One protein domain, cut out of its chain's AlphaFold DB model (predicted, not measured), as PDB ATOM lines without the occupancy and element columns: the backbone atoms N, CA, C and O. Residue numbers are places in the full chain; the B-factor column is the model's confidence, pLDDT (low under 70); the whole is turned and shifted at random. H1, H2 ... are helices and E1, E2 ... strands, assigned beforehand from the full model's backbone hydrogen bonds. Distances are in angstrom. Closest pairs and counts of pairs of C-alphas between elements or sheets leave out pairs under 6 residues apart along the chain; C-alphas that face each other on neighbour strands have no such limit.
ATOM      1  N   LYS A   5       4.442 149.381  28.058       92.38
ATOM      2  CA  LYS A   5       4.332 150.817  28.290       92.38
ATOM      3  C   LYS A   5       5.606 151.348  28.927       92.38
ATOM      4  O   LYS A   5       6.143 150.741  29.844       92.38
ATOM      5  N   ILE A   6       6.084 152.484  28.430       93.44
ATOM      6  CA  ILE A   6       7.266 153.165  28.960       93.44
ATOM      7  C   ILE A   6       6.805 154.426  29.680       93.44
ATOM      8  O   ILE A   6       6.098 155.254  29.105       93.44
ATOM      9  N   PHE A   7       7.227 154.566  30.929       92.62
ATOM     10  CA  PHE A   7       7.049 155.755  31.746       92.62
ATOM     11  C   PHE A   7       8.404 156.447  31.863       92.62
ATOM     12  O   PHE A   7       9.343 155.883  32.424       92.62
ATOM     13  N   ASN A   8       8.522 157.653  31.312       93.69
ATOM     14  CA  ASN A   8       9.689 158.491  31.571       93.69
ATOM     15  C   ASN A   8       9.542 159.082  32.972       93.69
ATOM     16  O   ASN A   8       8.491 159.640  33.286       93.69
ATOM     17  N   ILE A   9      10.584 158.949  33.784       92.25
ATOM     18  CA  ILE A   9      10.620 159.415  35.173       92.25
ATOM     19  C   ILE A   9      11.805 160.361  35.359       92.25
ATOM     20  O   ILE A   9      12.654 160.485  34.468       92.25
ATOM     21  N   SER A  10      11.881 161.042  36.499       88.19
ATOM     22  CA  SER A  10      13.004 161.939  36.772       88.19
ATOM     23  C   SER A  10      14.339 161.182  36.709       88.19
ATOM     24  O   SER A  10      14.597 160.276  37.497       88.19
ATOM     25  N   GLY A  11      15.180 161.524  35.724       86.69
ATOM     26  CA  GLY A  11      16.507 160.930  35.530       86.69
ATOM     27  C   GLY A  11      16.534 159.511  34.943       86.69
ATOM     28  O   GLY A  11      17.620 158.933  34.842       86.69
ATOM     29  N   GLY A  12      15.394 158.941  34.533       92.50
ATOM     30  CA  GLY A  12      15.329 157.545  34.098       92.50
ATOM     31  C   GLY A  12      14.040 157.133  33.392       92.50
ATOM     32  O   GLY A  12      13.267 157.958  32.903       92.50
ATOM     33  N   ALA A  13      13.802 155.823  33.345       94.19
ATOM     34  CA  ALA A  13      12.595 155.254  32.757       94.19
ATOM     35  C   ALA A  13      12.152 153.964  33.458       94.19
ATOM     36  O   ALA A  13      12.973 153.173  33.920       94.19
ATOM     37  N   VAL A  14      10.844 153.720  33.457       93.12
ATOM     38  CA  VAL A  14      10.227 152.450  33.850       93.12
ATOM     39  C   VAL A  14       9.562 151.828  32.626       93.12
ATOM     40  O   VAL A  14       8.681 152.430  32.015       93.12
ATOM     41  N   ILE A  15       9.957 150.610  32.268       94.00
ATOM     42  CA  ILE A  15       9.276 149.783  31.274       94.00
ATOM     43  C   ILE A  15       8.338 148.836  32.023       94.00
ATOM     44  O   ILE A  15       8.791 148.015  32.815       94.00
ATOM     45  N   MET A  16       7.042 148.929  31.757       92.75
ATOM     46  CA  MET A  16       6.032 148.016  32.280       92.75
ATOM     47  C   MET A  16       5.576 147.059  31.185       92.75
ATOM     48  O   MET A  16       5.075 147.485  30.143       92.75
ATOM     49  N   ILE A  17       5.736 145.769  31.445       92.56
ATOM     50  CA  ILE A  17       5.274 144.666  30.611       92.56
ATOM     51  C   ILE A  17       3.910 144.213  31.134       92.56
ATOM     52  O   ILE A  17       3.730 144.023  32.337       92.56
ATOM     53  N   ASN A  18       2.970 144.016  30.213       90.06
ATOM     54  CA  ASN A  18       1.568 143.697  30.469       90.06
ATOM     55  C   ASN A  18       0.915 144.684  31.458       90.06
ATOM     56  O   ASN A  18       0.359 144.237  32.459       90.06
ATOM     57  N   PRO A  19       1.002 146.009  31.228       87.19
ATOM     58  CA  PRO A  19       0.520 146.994  32.192       87.19
ATOM     59  C   PRO A  19      -0.958 146.752  32.557       87.19
ATOM     60  O   PRO A  19      -1.752 146.442  31.662       87.19
ATOM     61  N   PRO A  20      -1.350 146.910  33.836       81.44
ATOM     62  CA  PRO A  20      -2.752 146.835  34.237       81.44
ATOM     63  C   PRO A  20      -3.591 147.910  33.537       81.44
ATOM     64  O   PRO A  20      -3.068 148.911  33.045       81.44
ATOM     65  N   ILE A  21      -4.907 147.701  33.485       80.62
ATOM     66  CA  ILE A  21      -5.837 148.669  32.883       80.62
ATOM     67  C   ILE A  21      -5.916 149.935  33.745       80.62
ATOM     68  O   ILE A  21      -5.907 151.040  33.207       80.62
ATOM     69  N   ASP A  22      -5.958 149.761  35.068       80.31
ATOM     70  CA  ASP A  22      -5.897 150.838  36.051       80.31
ATOM     71  C   ASP A  22      -4.514 150.850  36.717       80.31
ATOM     72  O   ASP A  22      -4.030 149.836  37.214       80.31
ATOM     73  N   TYR A  23      -3.853 152.003  36.692       76.56
ATOM     74  CA  TYR A  23      -2.494 152.177  37.208       76.56
ATOM     75  C   TYR A  23      -2.434 152.388  38.718       76.56
ATOM     76  O   TYR A  23      -1.351 152.260  39.295       76.56
ATOM     77  N   GLU A  24      -3.581 152.670  39.337       76.44
ATOM     78  CA  GLU A  24      -3.741 152.702  40.791       76.44
ATOM     79  C   GLU A  24      -4.101 151.325  41.361       76.44
ATOM     80  O   GLU A  24      -4.057 151.132  42.576       76.44
ATOM     81  N   GLU A  25      -4.441 150.351  40.507       72.75
ATOM     82  CA  GLU A  25      -4.736 149.001  40.964       72.75
ATOM     83  C   GLU A  25      -3.474 148.345  41.532       72.75
ATOM     84  O   GLU A  25      -2.392 148.383  40.943       72.75
ATOM     85  N   ILE A  26      -3.646 147.722  42.695       70.00
ATOM     86  CA  ILE A  26      -2.627 146.896  43.322       70.00
ATOM     87  C   ILE A  26      -2.422 145.644  42.462       70.00
ATOM     88  O   ILE A  26      -3.351 144.849  42.274       70.00
ATOM     89  N   THR A  27      -1.203 145.461  41.965       69.75
ATOM     90  CA  THR A  27      -0.794 144.326  41.144       69.75
ATOM     91  C   THR A  27       0.326 143.522  41.787       69.75
ATOM     92  O   THR A  27       1.190 144.038  42.504       69.75
ATOM     93  N   ASP A  28       0.315 142.227  41.479       81.00
ATOM     94  CA  ASP A  28       1.491 141.384  41.625       81.00
ATOM     95  C   ASP A  28       2.486 141.784  40.538       81.00
ATOM     96  O   ASP A  28       2.142 141.834  39.353       81.00
ATOM     97  N   VAL A  29       3.729 142.055  40.922       85.00
ATOM     98  CA  VAL A  29       4.766 142.473  39.977       85.00
ATOM     99  C   VAL A  29       6.008 141.618  40.114       85.00
ATOM    100  O   VAL A  29       6.313 141.070  41.173       85.00
ATOM    101  N   ARG A  30       6.743 141.524  39.016       87.56
ATOM    102  CA  ARG A  30       8.058 140.900  38.946       87.56
ATOM    103  C   ARG A  30       9.055 141.908  38.400       87.56
ATOM    104  O   ARG A  30       8.813 142.502  37.350       87.56
ATOM    105  N   LEU A  31      10.188 142.074  39.075       87.62
ATOM    106  CA  LEU A  31      11.313 142.833  38.540       87.62
ATOM    107  C   LEU A  31      12.020 141.989  37.474       87.62
ATOM    108  O   LEU A  31      12.467 140.871  37.731       87.62
ATOM    109  N   ILE A  32      12.152 142.523  36.266       89.62
ATOM    110  CA  ILE A  32      12.893 141.861  35.198       89.62
ATOM    111  C   ILE A  32      14.363 142.233  35.330       89.62
ATOM    112  O   ILE A  32      14.802 143.291  34.886       89.62
ATOM    113  N   ASN A  33      15.138 141.336  35.935       83.38
ATOM    114  CA  ASN A  33      16.576 141.512  36.121       83.38
ATOM    115  C   ASN A  33      17.382 141.066  34.889       83.38
ATOM    116  O   ASN A  33      18.576 141.339  34.803       83.38
ATOM    117  N   LYS A  34      16.746 140.400  33.918       86.56
ATOM    118  CA  LYS A  34      17.375 139.959  32.673       86.56
ATOM    119  C   LYS A  34      16.379 139.974  31.518       86.56
ATOM    120  O   LYS A  34      15.330 139.346  31.598       86.56
ATOM    121  N   ILE A  35      16.738 140.613  30.409       89.38
ATOM    122  CA  ILE A  35      15.967 140.569  29.159       89.38
ATOM    123  C   ILE A  35      16.771 139.800  28.123       89.38
ATOM    124  O   ILE A  35      17.916 140.160  27.876       89.38
ATOM    125  N   SER A  36      16.187 138.796  27.480       88.94
ATOM    126  CA  SER A  36      16.824 138.026  26.408       88.94
ATOM    127  C   SER A  36      16.083 138.196  25.085       88.94
ATOM    128  O   SER A  36      14.860 138.344  25.054       88.94
ATOM    129  N   ARG A  37      16.823 138.114  23.976       89.31
ATOM    130  CA  ARG A  37      16.221 137.939  22.646       89.31
ATOM    131  C   ARG A  37      15.555 136.572  22.523       89.31
ATOM    132  O   ARG A  37      15.955 135.626  23.208       89.31
ATOM    133  N   LYS A  38      14.583 136.435  21.619       91.12
ATOM    134  CA  LYS A  38      13.879 135.157  21.381       91.12
ATOM    135  C   LYS A  38      14.822 134.039  20.946       91.12
ATOM    136  O   LYS A  38      14.655 132.897  21.362       91.12
ATOM    137  N   ASP A  39      15.838 134.384  20.163       88.06
ATOM    138  CA  ASP A  39      16.892 133.471  19.712       88.06
ATOM    139  C   ASP A  39      17.981 133.206  20.773       88.06
ATOM    140  O   ASP A  39      18.904 132.430  20.532       88.06
ATOM    141  N   LYS A  40      17.890 133.846  21.950       79.25
ATOM    142  CA  LYS A  40      18.863 133.797  23.055       79.25
ATOM    143  C   LYS A  40      20.284 134.243  22.679       79.25
ATOM    144  O   LYS A  40      21.216 134.008  23.451       79.25
ATOM    145  N   SER A  41      20.462 134.916  21.541       79.88
ATOM    146  CA  SER A  41      21.771 135.395  21.070       79.88
ATOM    147  C   SER A  41      22.352 136.493  21.964       79.88
ATOM    148  O   SER A  41      23.572 136.617  22.089       79.88
ATOM    149  N   SER A  42      21.487 137.267  22.622       74.81
ATOM    150  CA  SER A  42      21.877 138.380  23.482       74.81
ATOM    151  C   SER A  42      20.958 138.532  24.690       74.81
ATOM    152  O   SER A  42      19.805 138.094  24.673       74.81
ATOM    153  N   PHE A  43      21.481 139.179  25.733       79.81
ATOM    154  CA  PHE A  43      20.761 139.508  26.959       79.81
ATOM    155  C   PHE A  43      21.214 140.863  27.528       79.81
ATOM    156  O   PHE A  43      22.353 141.284  27.326       79.81
ATOM    157  N   LEU A  44      20.320 141.515  28.268       81.94
ATOM    158  CA  LEU A  44      20.504 142.800  28.945       81.94
ATOM    159  C   LEU A  44      20.127 142.666  30.418       81.94
ATOM    160  O   LEU A  44      19.298 141.827  30.755       81.94
ATOM    161  N   PHE A  45      20.717 143.504  31.269       75.94
ATOM    162  CA  PHE A  45      20.464 143.538  32.712       75.94
ATOM    163  C   PHE A  45      19.926 144.919  33.106       75.94
ATOM    164  O   PHE A  45      20.716 145.867  33.155       75.94
ATOM    165  N   PRO A  46      18.604 145.053  33.308       74.19
ATOM    166  CA  PRO A  46      17.989 146.281  33.803       74.19
ATOM    167  C   PRO A  46      18.338 146.587  35.257       74.19
ATOM    168  O   PRO A  46      18.573 145.663  36.032       74.19
ATOM    169  N   ALA A  47      18.322 147.879  35.605       63.72
ATOM    170  CA  ALA A  47      18.320 148.430  36.965       63.72
ATOM    171  C   ALA A  47      19.090 147.619  38.027       63.72
ATOM    172  O   ALA A  47      18.528 146.875  38.832       63.72
ATOM    173  N   LEU A  48      20.400 147.844  38.083       56.56
ATOM    174  CA  LEU A  48      21.326 147.126  38.961       56.56
ATOM    175  C   LEU A  48      21.262 147.488  40.452       56.56
ATOM    176  O   LEU A  48      22.033 146.925  41.218       56.56
ATOM    177  N   TYR A  49      20.362 148.376  40.883       56.88
ATOM    178  CA  TYR A  49      20.392 148.931  42.247       56.88
ATOM    179  C   TYR A  49      19.023 149.058  42.930       56.88
ATOM    180  O   TYR A  49      18.935 149.657  43.996       56.88
ATOM    181  N   GLY A  50      17.942 148.567  42.323       58.94
ATOM    182  CA  GLY A  50      16.621 148.686  42.936       58.94
ATOM    183  C   GLY A  50      16.283 147.509  43.838       58.94
ATOM    184  O   GLY A  50      16.048 146.419  43.320       58.94
ATOM    185  N   ASN A  51      16.206 147.737  45.153       66.44
ATOM    186  CA  ASN A  51      15.576 146.788  46.067       66.44
ATOM    187  C   ASN A  51      14.058 146.934  45.977       66.44
ATOM    188  O   ASN A  51      13.446 147.737  46.681       66.44
ATOM    189  N   PHE A  52      13.452 146.184  45.067       72.69
ATOM    190  CA  PHE A  52      12.009 146.030  45.054       72.69
ATOM    191  C   PHE A  52      11.684 144.762  45.834       72.69
ATOM    192  O   PHE A  52      12.231 143.700  45.546       72.69
ATOM    193  N   HIS A  53      10.778 144.855  46.807       74.62
ATOM    194  CA  HIS A  53      10.205 143.700  47.502       74.62
ATOM    195  C   HIS A  53       9.278 142.913  46.559       74.62
ATOM    196  O   HIS A  53       8.070 142.847  46.773       74.62
ATOM    197  N   CYS A  54       9.807 142.402  45.454       75.31
ATOM    198  CA  CYS A  54       9.100 141.586  44.483       75.31
ATOM    199  C   CYS A  54      10.047 140.533  43.905       75.31
ATOM    200  O   CYS A  54      11.270 140.645  43.990       75.31
ATOM    201  N   VAL A  55       9.479 139.467  43.342       81.06
ATOM    202  CA  VAL A  55      10.293 138.405  42.749       81.06
ATOM    203  C   VAL A  55      11.042 138.936  41.532       81.06
ATOM    204  O   VAL A  55      10.507 139.720  40.750       81.06
ATOM    205  N   GLU A  56      12.272 138.474  41.343       84.06
ATOM    206  CA  GLU A  56      13.040 138.790  40.147       84.06
ATOM    207  C   GLU A  56      12.930 137.683  39.097       84.06
ATOM    208  O   GLU A  56      12.788 136.504  39.430       84.06
ATOM    209  N   GLY A  57      13.040 138.032  37.815       84.69
ATOM    210  CA  GLY A  57      13.069 137.026  36.757       84.69
ATOM    211  C   GLY A  57      13.627 137.483  35.416       84.69
ATOM    212  O   GLY A  57      13.939 138.651  35.187       84.69
ATOM    213  N   GLU A  58      13.732 136.507  34.514       88.38
ATOM    214  CA  GLU A  58      14.114 136.709  33.121       88.38
ATOM    215  C   GLU A  58      12.879 136.877  32.233       88.38
ATOM    216  O   GLU A  58      11.912 136.125  32.353       88.38
ATOM    217  N   PHE A  59      12.954 137.808  31.282       90.69
ATOM    218  CA  PHE A  59      11.944 137.995  30.249       90.69
ATOM    219  C   PHE A  59      12.536 137.804  28.850       90.69
ATOM    220  O   PHE A  59      13.597 138.341  28.536       90.69
ATOM    221  N   ILE A  60      11.854 137.052  27.985       92.81
ATOM    222  CA  ILE A  60      12.312 136.777  26.617       92.81
ATOM    223  C   ILE A  60      11.429 137.544  25.631       92.81
ATOM    224  O   ILE A  60      10.300 137.140  25.356       92.81
ATOM    225  N   SER A  61      11.940 138.647  25.084       92.69
ATOM    226  CA  SER A  61      11.229 139.449  24.086       92.69
ATOM    227  C   SER A  61      12.178 140.378  23.337       92.69
ATOM    228  O   SER A  61      12.819 141.233  23.946       92.69
ATOM    229  N   ASP A  62      12.215 140.255  22.006       92.88
ATOM    230  CA  ASP A  62      12.974 141.172  21.142       92.88
ATOM    231  C   ASP A  62      12.449 142.612  21.251       92.88
ATOM    232  O   ASP A  62      13.227 143.558  21.217       92.88
ATOM    233  N   GLU A  63      11.145 142.788  21.471       93.19
ATOM    234  CA  GLU A  63      10.512 144.103  21.597       93.19
ATOM    235  C   GLU A  63      10.936 144.822  22.885       93.19
ATOM    236  O   GLU A  63      11.368 145.975  22.845       93.19
ATOM    237  N   VAL A  64      10.896 144.120  24.028       93.06
ATOM    238  CA  VAL A  64      11.388 144.655  25.312       93.06
ATOM    239  C   VAL A  64      12.890 144.927  25.218       93.06
ATOM    240  O   VAL A  64      13.364 145.966  25.679       93.06
ATOM    241  N   TYR A  65      13.637 144.019  24.582       93.50
ATOM    242  CA  TYR A  65      15.076 144.153  24.369       93.50
ATOM    243  C   TYR A  65      15.410 145.429  23.582       93.50
ATOM    244  O   TYR A  65      16.258 146.220  23.995       93.50
ATOM    245  N   GLU A  66      14.739 145.653  22.453       92.00
ATOM    246  CA  GLU A  66      14.938 146.841  21.622       92.00
ATOM    247  C   GLU A  66      14.473 148.126  22.311       92.00
ATOM    248  O   GLU A  66      15.132 149.159  22.175       92.00
ATOM    249  N   GLY A  67      13.365 148.076  23.056       91.94
ATOM    250  CA  GLY A  67      12.886 149.196  23.866       91.94
ATOM    251  C   GLY A  67      13.926 149.636  24.897       91.94
ATOM    252  O   GLY A  67      14.267 150.819  24.967       91.94
ATOM    253  N   TYR A  68      14.507 148.679  25.622       92.31
ATOM    254  CA  TYR A  68      15.575 148.942  26.586       92.31
ATOM    255  C   TYR A  68      16.838 149.513  25.920       92.31
ATOM    256  O   TYR A  68      17.381 150.517  26.377       92.31
ATOM    257  N   GLU A  69      17.293 148.932  24.803       91.31
ATOM    258  CA  GLU A  69      18.462 149.441  24.064       91.31
ATOM    259  C   GLU A  69      18.274 150.871  23.550       91.31
ATOM    260  O   GLU A  69      19.216 151.666  23.565       91.31
ATOM    261  N   LYS A  70      17.063 151.233  23.116       92.56
ATOM    262  CA  LYS A  70      16.759 152.614  22.719       92.56
ATOM    263  C   LYS A  70      16.877 153.566  23.909       92.56
ATOM    264  O   LYS A  70      17.501 154.615  23.764       92.56
ATOM    265  N   LEU A  71      16.351 153.188  25.076       92.06
ATOM    266  CA  LEU A  71      16.402 154.013  26.288       92.06
ATOM    267  C   LEU A  71      17.826 154.221  26.815       92.06
ATOM    268  O   LEU A  71      18.133 155.314  27.283       92.06
ATOM    269  N   LYS A  72      18.728 153.245  26.655       89.88
ATOM    270  CA  LYS A  72      20.155 153.392  27.012       89.88
ATOM    271  C   LYS A  72      20.873 154.534  26.286       89.88
ATOM    272  O   LYS A  72      21.955 154.934  26.702       89.88
ATOM    273  N   LYS A  73      20.314 155.040  25.181       88.31
ATOM    274  CA  LYS A  73      20.859 156.214  24.478       88.31
ATOM    275  C   LYS A  73      20.538 157.526  25.196       88.31
ATOM    276  O   LYS A  73      21.208 158.520  24.942       88.31
ATOM    277  N   SER A  74      19.514 157.527  26.043       90.31
ATOM    278  CA  SER A  74      18.997 158.713  26.734       90.31
ATOM    279  C   SER A  74      19.208 158.657  28.244       90.31
ATOM    280  O   SER A  74      19.334 159.703  28.870       90.31
ATOM    281  N   PHE A  75      19.280 157.458  28.822       88.38
ATOM    282  CA  PHE A  75      19.419 157.248  30.258       88.38
ATOM    283  C   PHE A  75      20.561 156.284  30.566       88.38
ATOM    284  O   PHE A  75      20.850 155.364  29.796       88.38
ATOM    285  N   ALA A  76      21.189 156.473  31.727       83.00
ATOM    286  CA  ALA A  76      22.120 155.492  32.264       83.00
ATOM    287  C   ALA A  76      21.387 154.155  32.470       83.00
ATOM    288  O   ALA A  76      20.240 154.137  32.913       83.00
ATOM    289  N   TYR A  77      22.045 153.034  32.160       79.94
ATOM    290  CA  TYR A  77      21.429 151.696  32.226       79.94
ATOM    291  C   TYR A  77      20.846 151.385  33.621       79.94
ATOM    292  O   TYR A  77      19.846 150.690  33.758       79.94
ATOM    293  N   GLU A  78      21.461 151.939  34.660       78.25
ATOM    294  CA  GLU A  78      21.082 151.832  36.069       78.25
ATOM    295  C   GLU A  78      19.824 152.601  36.476       78.25
ATOM    296  O   GLU A  78      19.252 152.306  37.524       78.25
ATOM    297  N   ASN A  79      19.371 153.519  35.619       87.62
ATOM    298  CA  ASN A  79      18.166 154.323  35.802       87.62
ATOM    299  C   ASN A  79      17.001 153.810  34.934       87.62
ATOM    300  O   ASN A  79      15.983 154.488  34.795       87.62
ATOM    301  N   ILE A  80      17.151 152.636  34.308       91.00
ATOM    302  CA  ILE A  80      16.110 152.008  33.491       91.00
ATOM    303  C   ILE A  80      15.624 150.746  34.202       91.00
ATOM    304  O   ILE A  80      16.327 149.734  34.253       91.00
ATOM    305  N   PHE A  81      14.404 150.807  34.724       91.00
ATOM    306  CA  PHE A  81      13.752 149.737  35.475       91.00
ATOM    307  C   PHE A  81      12.749 149.009  34.592       91.00
ATOM    308  O   PHE A  81      12.087 149.629  33.761       91.00
ATOM    309  N   VAL A  82      12.633 147.693  34.749       92.62
ATOM    310  CA  VAL A  82      11.746 146.876  33.916       92.62
ATOM    311  C   VAL A  82      10.938 145.966  34.818       92.62
ATOM    312  O   VAL A  82      11.507 145.157  35.542       92.62
ATOM    313  N   PHE A  83       9.617 146.094  34.761       91.88
ATOM    314  CA  PHE A  83       8.684 145.297  35.547       91.88
ATOM    315  C   PHE A  83       7.726 144.551  34.639       91.88
ATOM    316  O   PHE A  83       7.355 145.030  33.571       91.88
ATOM    317  N   GLU A  84       7.298 143.386  35.094       91.00
ATOM    318  CA  GLU A  84       6.171 142.653  34.543       91.00
ATOM    319  C   GLU A  84       5.035 142.681  35.560       91.00
ATOM    320  O   GLU A  84       5.215 142.243  36.697       91.00
ATOM    321  N   SER A  85       3.867 143.174  35.149       88.81
ATOM    322  CA  SER A  85       2.640 142.974  35.911       88.81
ATOM    323  C   SER A  85       2.152 141.552  35.669       88.81
ATOM    324  O   SER A  85       1.935 141.118  34.532       88.81
ATOM    325  N   LEU A  86       1.960 140.819  36.754       85.12
ATOM    326  CA  LEU A  86       1.383 139.489  36.746       85.12
ATOM    327  C   LEU A  86      -0.136 139.638  36.882       85.12
ATOM    328  O   LEU A  86      -0.634 140.514  37.590       85.12
ATOM    329  N   LYS A  87      -0.907 138.805  36.174       69.06
ATOM    330  CA  LYS A  87      -2.349 138.713  36.448       69.06
ATOM    331  C   LYS A  87      -2.505 138.286  37.908       69.06
ATOM    332  O   LYS A  87      -1.848 137.315  38.274       69.06
ATOM    333  N   LYS A  88      -3.358 138.985  38.676       58.16
ATOM    334  CA  LYS A  88      -3.664 138.695  40.090       58.16
ATOM    335  C   LYS A  88      -3.623 137.191  40.345       58.16
ATOM    336  O   LYS A  88      -4.475 136.459  39.828       58.16
ATOM    337  N   SER A  89      -2.630 136.733  41.105       43.91
ATOM    338  CA  SER A  89      -2.722 135.416  41.723       43.91
ATOM    339  C   SER A  89      -3.956 135.433  42.631       43.91
ATOM    340  O   SER A  89      -4.250 136.476  43.220       43.91
ATOM    341  N   PRO A  90      -4.726 134.336  42.759       40.47
ATOM    342  CA  PRO A  90      -5.666 134.243  43.865       40.47
ATOM    343  C   PRO A  90      -4.898 134.528  45.157       40.47
ATOM    344  O   PRO A  90      -3.797 134.016  45.353       40.47
ATOM    345  N   ASP A  91      -5.463 135.415  45.963       45.38
ATOM    346  CA  ASP A  91      -4.899 135.916  47.207       45.38
ATOM    347  C   ASP A  91      -4.748 134.733  48.181       45.38
ATOM    348  O   ASP A  91      -5.735 134.241  48.730       45.38
ATOM    349  N   ILE A  92      -3.532 134.184  48.308       41.09
ATOM    350  CA  ILE A  92      -3.263 132.990  49.137       41.09
ATOM    351  C   ILE A  92      -2.911 133.373  50.585       41.09
ATOM    352  O   ILE A  92      -2.451 132.537  51.356       41.09
ATOM    353  N   GLY A  93      -3.155 134.626  50.981       41.00
ATOM    354  CA  GLY A  93      -3.120 135.043  52.384       41.00
ATOM    355  C   GLY A  93      -1.730 135.169  53.009       41.00
ATOM    356  O   GLY A  93      -1.648 135.430  54.206       41.00
ATOM    357  N   GLU A  94      -0.644 135.054  52.238       43.78
ATOM    358  CA  GLU A  94       0.708 135.324  52.729       43.78
ATOM    359  C   GLU A  94       1.511 136.213  51.764       43.78
ATOM    360  O   GLU A  94       1.797 135.829  50.633       43.78
ATOM    361  N   ASN A  95       1.946 137.357  52.312       40.69
ATOM    362  CA  ASN A  95       3.057 138.238  51.918       40.69
ATOM    363  C   ASN A  95       2.777 139.518  51.100       40.69
ATOM    364  O   ASN A  95       2.696 139.505  49.881       40.69
ATOM    365  N   TYR A  96       2.843 140.625  51.854       49.62
ATOM    366  CA  TYR A  96       3.247 141.999  51.516       49.62
ATOM    367  C   TYR A  96       2.423 142.810  50.495       49.62
ATOM    368  O   TYR A  96       2.124 142.392  49.387       49.62
ATOM    369  N   LEU A  97       2.091 144.032  50.937       51.41
ATOM    370  CA  LEU A  97       1.316 145.086  50.270       51.41
ATOM    371  C   LEU A  97       1.695 145.227  48.791       51.41
ATOM    372  O   LEU A  97       2.841 145.541  48.476       51.41
ATOM    373  N   GLY A  98       0.739 144.993  47.893       62.34
ATOM    374  CA  GLY A  98       1.028 144.993  46.464       62.34
ATOM    375  C   GLY A  98       1.362 146.377  45.896       62.34
ATOM    376  O   GLY A  98       1.127 147.421  46.508       62.34
ATOM    377  N   TYR A  99       1.917 146.366  44.689       69.62
ATOM    378  CA  TYR A  99       2.424 147.555  44.015       69.62
ATOM    379  C   TYR A  99       1.349 148.199  43.146       69.62
ATOM    380  O   TYR A  99       0.649 147.506  42.420       69.62
ATOM    381  N   SER A 100       1.264 149.526  43.144       83.06
ATOM    382  CA  SER A 100       0.679 150.278  42.023       83.06
ATOM    383  C   SER A 100       1.787 150.768  41.087       83.06
ATOM    384  O   SER A 100       2.954 150.859  41.494       83.06
ATOM    385  N   ILE A 101       1.457 151.150  39.849       83.44
ATOM    386  CA  ILE A 101       2.470 151.712  38.938       83.44
ATOM    387  C   ILE A 101       3.086 152.976  39.543       83.44
ATOM    388  O   ILE A 101       4.301 153.157  39.482       83.44
ATOM    389  N   ASN A 102       2.276 153.820  40.182       83.75
ATOM    390  CA  ASN A 102       2.766 155.041  40.819       83.75
ATOM    391  C   ASN A 102       3.721 154.758  41.980       83.75
ATOM    392  O   ASN A 102       4.713 155.472  42.141       83.75
ATOM    393  N   SER A 103       3.473 153.697  42.755       84.81
ATOM    394  CA  SER A 103       4.399 153.276  43.811       84.81
ATOM    395  C   SER A 103       5.740 152.811  43.232       84.81
ATOM    396  O   SER A 103       6.790 153.191  43.743       84.81
ATOM    397  N   LEU A 104       5.725 152.082  42.108       87.00
ATOM    398  CA  LEU A 104       6.941 151.645  41.420       87.00
ATOM    399  C   LEU A 104       7.725 152.819  40.839       87.00
ATOM    400  O   LEU A 104       8.945 152.858  40.981       87.00
ATOM    401  N   ILE A 105       7.031 153.776  40.218       89.31
ATOM    402  CA  ILE A 105       7.634 155.014  39.715       89.31
ATOM    403  C   ILE A 105       8.298 155.774  40.863       89.31
ATOM    404  O   ILE A 105       9.479 156.094  40.771       89.31
ATOM    405  N   SER A 106       7.580 155.976  41.970       87.25
ATOM    406  CA  SER A 106       8.104 156.688  43.141       87.25
ATOM    407  C   SER A 106       9.332 155.984  43.728       87.25
ATOM    408  O   SER A 106      10.336 156.624  44.036       87.25
ATOM    409  N   CYS A 107       9.297 154.653  43.840       85.12
ATOM    410  CA  CYS A 107      10.450 153.868  44.275       85.12
ATOM    411  C   CYS A 107      11.638 154.021  43.317       85.12
ATOM    412  O   CYS A 107      12.757 154.251  43.770       85.12
ATOM    413  N   ALA A 108      11.410 153.940  42.004       87.62
ATOM    414  CA  ALA A 108      12.454 154.110  40.998       87.62
ATOM    415  C   ALA A 108      13.098 155.506  41.059       87.62
ATOM    416  O   ALA A 108      14.321 155.612  41.041       87.62
ATOM    417  N   GLU A 109      12.306 156.571  41.200       89.38
ATOM    418  CA  GLU A 109      12.817 157.943  41.342       89.38
ATOM    419  C   GLU A 109      13.613 158.142  42.636       89.38
ATOM    420  O   GLU A 109      14.659 158.797  42.623       89.38
ATOM    421  N   ASN A 110      13.177 157.529  43.741       84.31
ATOM    422  CA  ASN A 110      13.927 157.532  44.996       84.31
ATOM    423  C   ASN A 110      15.273 156.813  44.848       84.31
ATOM    424  O   ASN A 110      16.293 157.315  45.323       84.31
ATOM    425  N   ILE A 111      15.298 155.673  44.147       82.25
ATOM    426  CA  ILE A 111      16.531 154.938  43.849       82.25
ATOM    427  C   ILE A 111      17.466 155.793  42.988       82.25
ATOM    428  O   ILE A 111      18.640 155.920  43.326       82.25
ATOM    429  N   ILE A 112      16.967 156.410  41.910       85.06
ATOM    430  CA  ILE A 112      17.770 157.296  41.050       85.06
ATOM    431  C   ILE A 112      18.341 158.453  41.871       85.06
ATOM    432  O   ILE A 112      19.541 158.708  41.825       85.06
ATOM    433  N   SER A 113      17.510 159.102  42.684       83.81
ATOM    434  CA  SER A 113      17.936 160.216  43.535       83.81
ATOM    435  C   SER A 113      19.037 159.792  44.513       83.81
ATOM    436  O   SER A 113      20.041 160.490  44.664       83.81
ATOM    437  N   ALA A 114      18.898 158.624  45.146       77.06
ATOM    438  CA  ALA A 114      19.921 158.073  46.033       77.06
ATOM    439  C   ALA A 114      21.221 157.745  45.281       77.06
ATOM    440  O   ALA A 114      22.314 158.059  45.764       77.06
ATOM    441  N   GLN A 115      21.120 157.170  44.079       76.38
ATOM    442  CA  GLN A 115      22.275 156.927  43.218       76.38
ATOM    443  C   GLN A 115      22.977 158.232  42.835       76.38
ATOM    444  O   GLN A 115      24.204 158.282  42.868       76.38
ATOM    445  N   ASP A 116      22.239 159.290  42.506       79.00
ATOM    446  CA  ASP A 116      22.810 160.578  42.106       79.00
ATOM    447  C   ASP A 116      23.527 161.269  43.272       79.00
ATOM    448  O   ASP A 116      24.639 161.777  43.099       79.00
ATOM    449  N   VAL A 117      22.974 161.202  44.489       76.31
ATOM    450  CA  VAL A 117      23.666 161.647  45.715       76.31
ATOM    451  C   VAL A 117      24.985 160.894  45.904       76.31
ATOM    452  O   VAL A 117      26.002 161.479  46.273       76.31
ATOM    453  N   ILE A 118      24.998 159.591  45.628       71.44
ATOM    454  CA  ILE A 118      26.195 158.758  45.760       71.44
ATOM    455  C   ILE A 118      27.210 159.050  44.661       71.44
ATOM    456  O   ILE A 118      28.395 159.208  44.952       71.44
ATOM    457  N   LYS A 119      26.772 159.179  43.408       70.62
ATOM    458  CA  LYS A 119      27.630 159.520  42.268       70.62
ATOM    459  C   LYS A 119      28.339 160.847  42.494       70.62
ATOM    460  O   LYS A 119      29.549 160.911  42.280       70.62
TER     461      LYS A 119
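Overview. This is residues 5 to 119 of the 200 residues of an uncharacterized protein of Lachnospiraceae bacterium (UniProt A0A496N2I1). A strongly twisted sheet of five strands is the middle layer, with the long helix H2 over one face and the shorter helix H1 over the other. The loop between E5 and H2 sticks out at residues 90 to 95. The printed part has 115 residues, with five named strands and two named helices in the order E1 E2 E3 E4 H1 E5 H2; its class is mixed, helices and strands. The mixed sheet runs E1 E2 E5 E3 E4. The whole is compact, with a radius of gyration of the C-alphas of 14.0 A, and spans 41 by 39 by 22 A.

Arrangement. E1, residues 5 to 9, an edge strand, and E2, residues 12 to 17, form an antiparallel hairpin, with N 7 and O 14 at 2.8 A. E5, residues 80 to 86, is the parallel neighbour of E2, with N 83 and O 15 at 2.9 A. E3, residues 28 to 36, is the antiparallel neighbour of E5, with N 32 and O 82 at 2.8 A; E3 bends by 70 degrees at residue 33. E4, residues 55 to 60, the other edge strand, is parallel to E3, with N 57 and O 31 at 2.9 A. Residues 35 to 36 of E3 also pair antiparallel with residues 43 to 44. From edge to edge the strands' lines turn by 123 degrees. H1, residues 62 to 71, is on the sheet at a height of 7.9 A, over E5 and along the strands, at 26 degrees to E5 on the local plane. The closest C-alphas of H1 and E3 are those of Tyr 65 and Ile 35, 6.0 A apart. H2, residues 101 to 119, is on the opposite face at a height of 8.9 A, over E2 and E5; it runs slantwise to the strands, only just, at 32 degrees to E2 on the local plane. This gives three layers, a sheet with helices on both faces. The closest C-alphas of H2 and E2 are those of Ile 105 and Val 14, 6.9 A apart. H1 and H2 are apart. In both helices every O i to N i+4 pair is within hydrogen-bond range.

Along the chain. E1 begins at C-alpha 5, (4.332, 150.817, 28.290). From first to last C-alpha, E3 measures 21.9 A, E4 16.3 A, H1 14.3 A and E5 19.6 A. H2, 26.6 A long, ends at C-alpha 119, (27.630, 159.520, 42.268).

Size, cuts and confidence. The C-alphas farthest apart are those of Lys 73 and Gly 93, 42.4 A. The printed part has no cut. The links E3 to E4 and E5 to H2 are long. The mean pLDDT of the printed part is 80.5; residue 27, residues 47 to 51 and residues 87 to 99 are under 70.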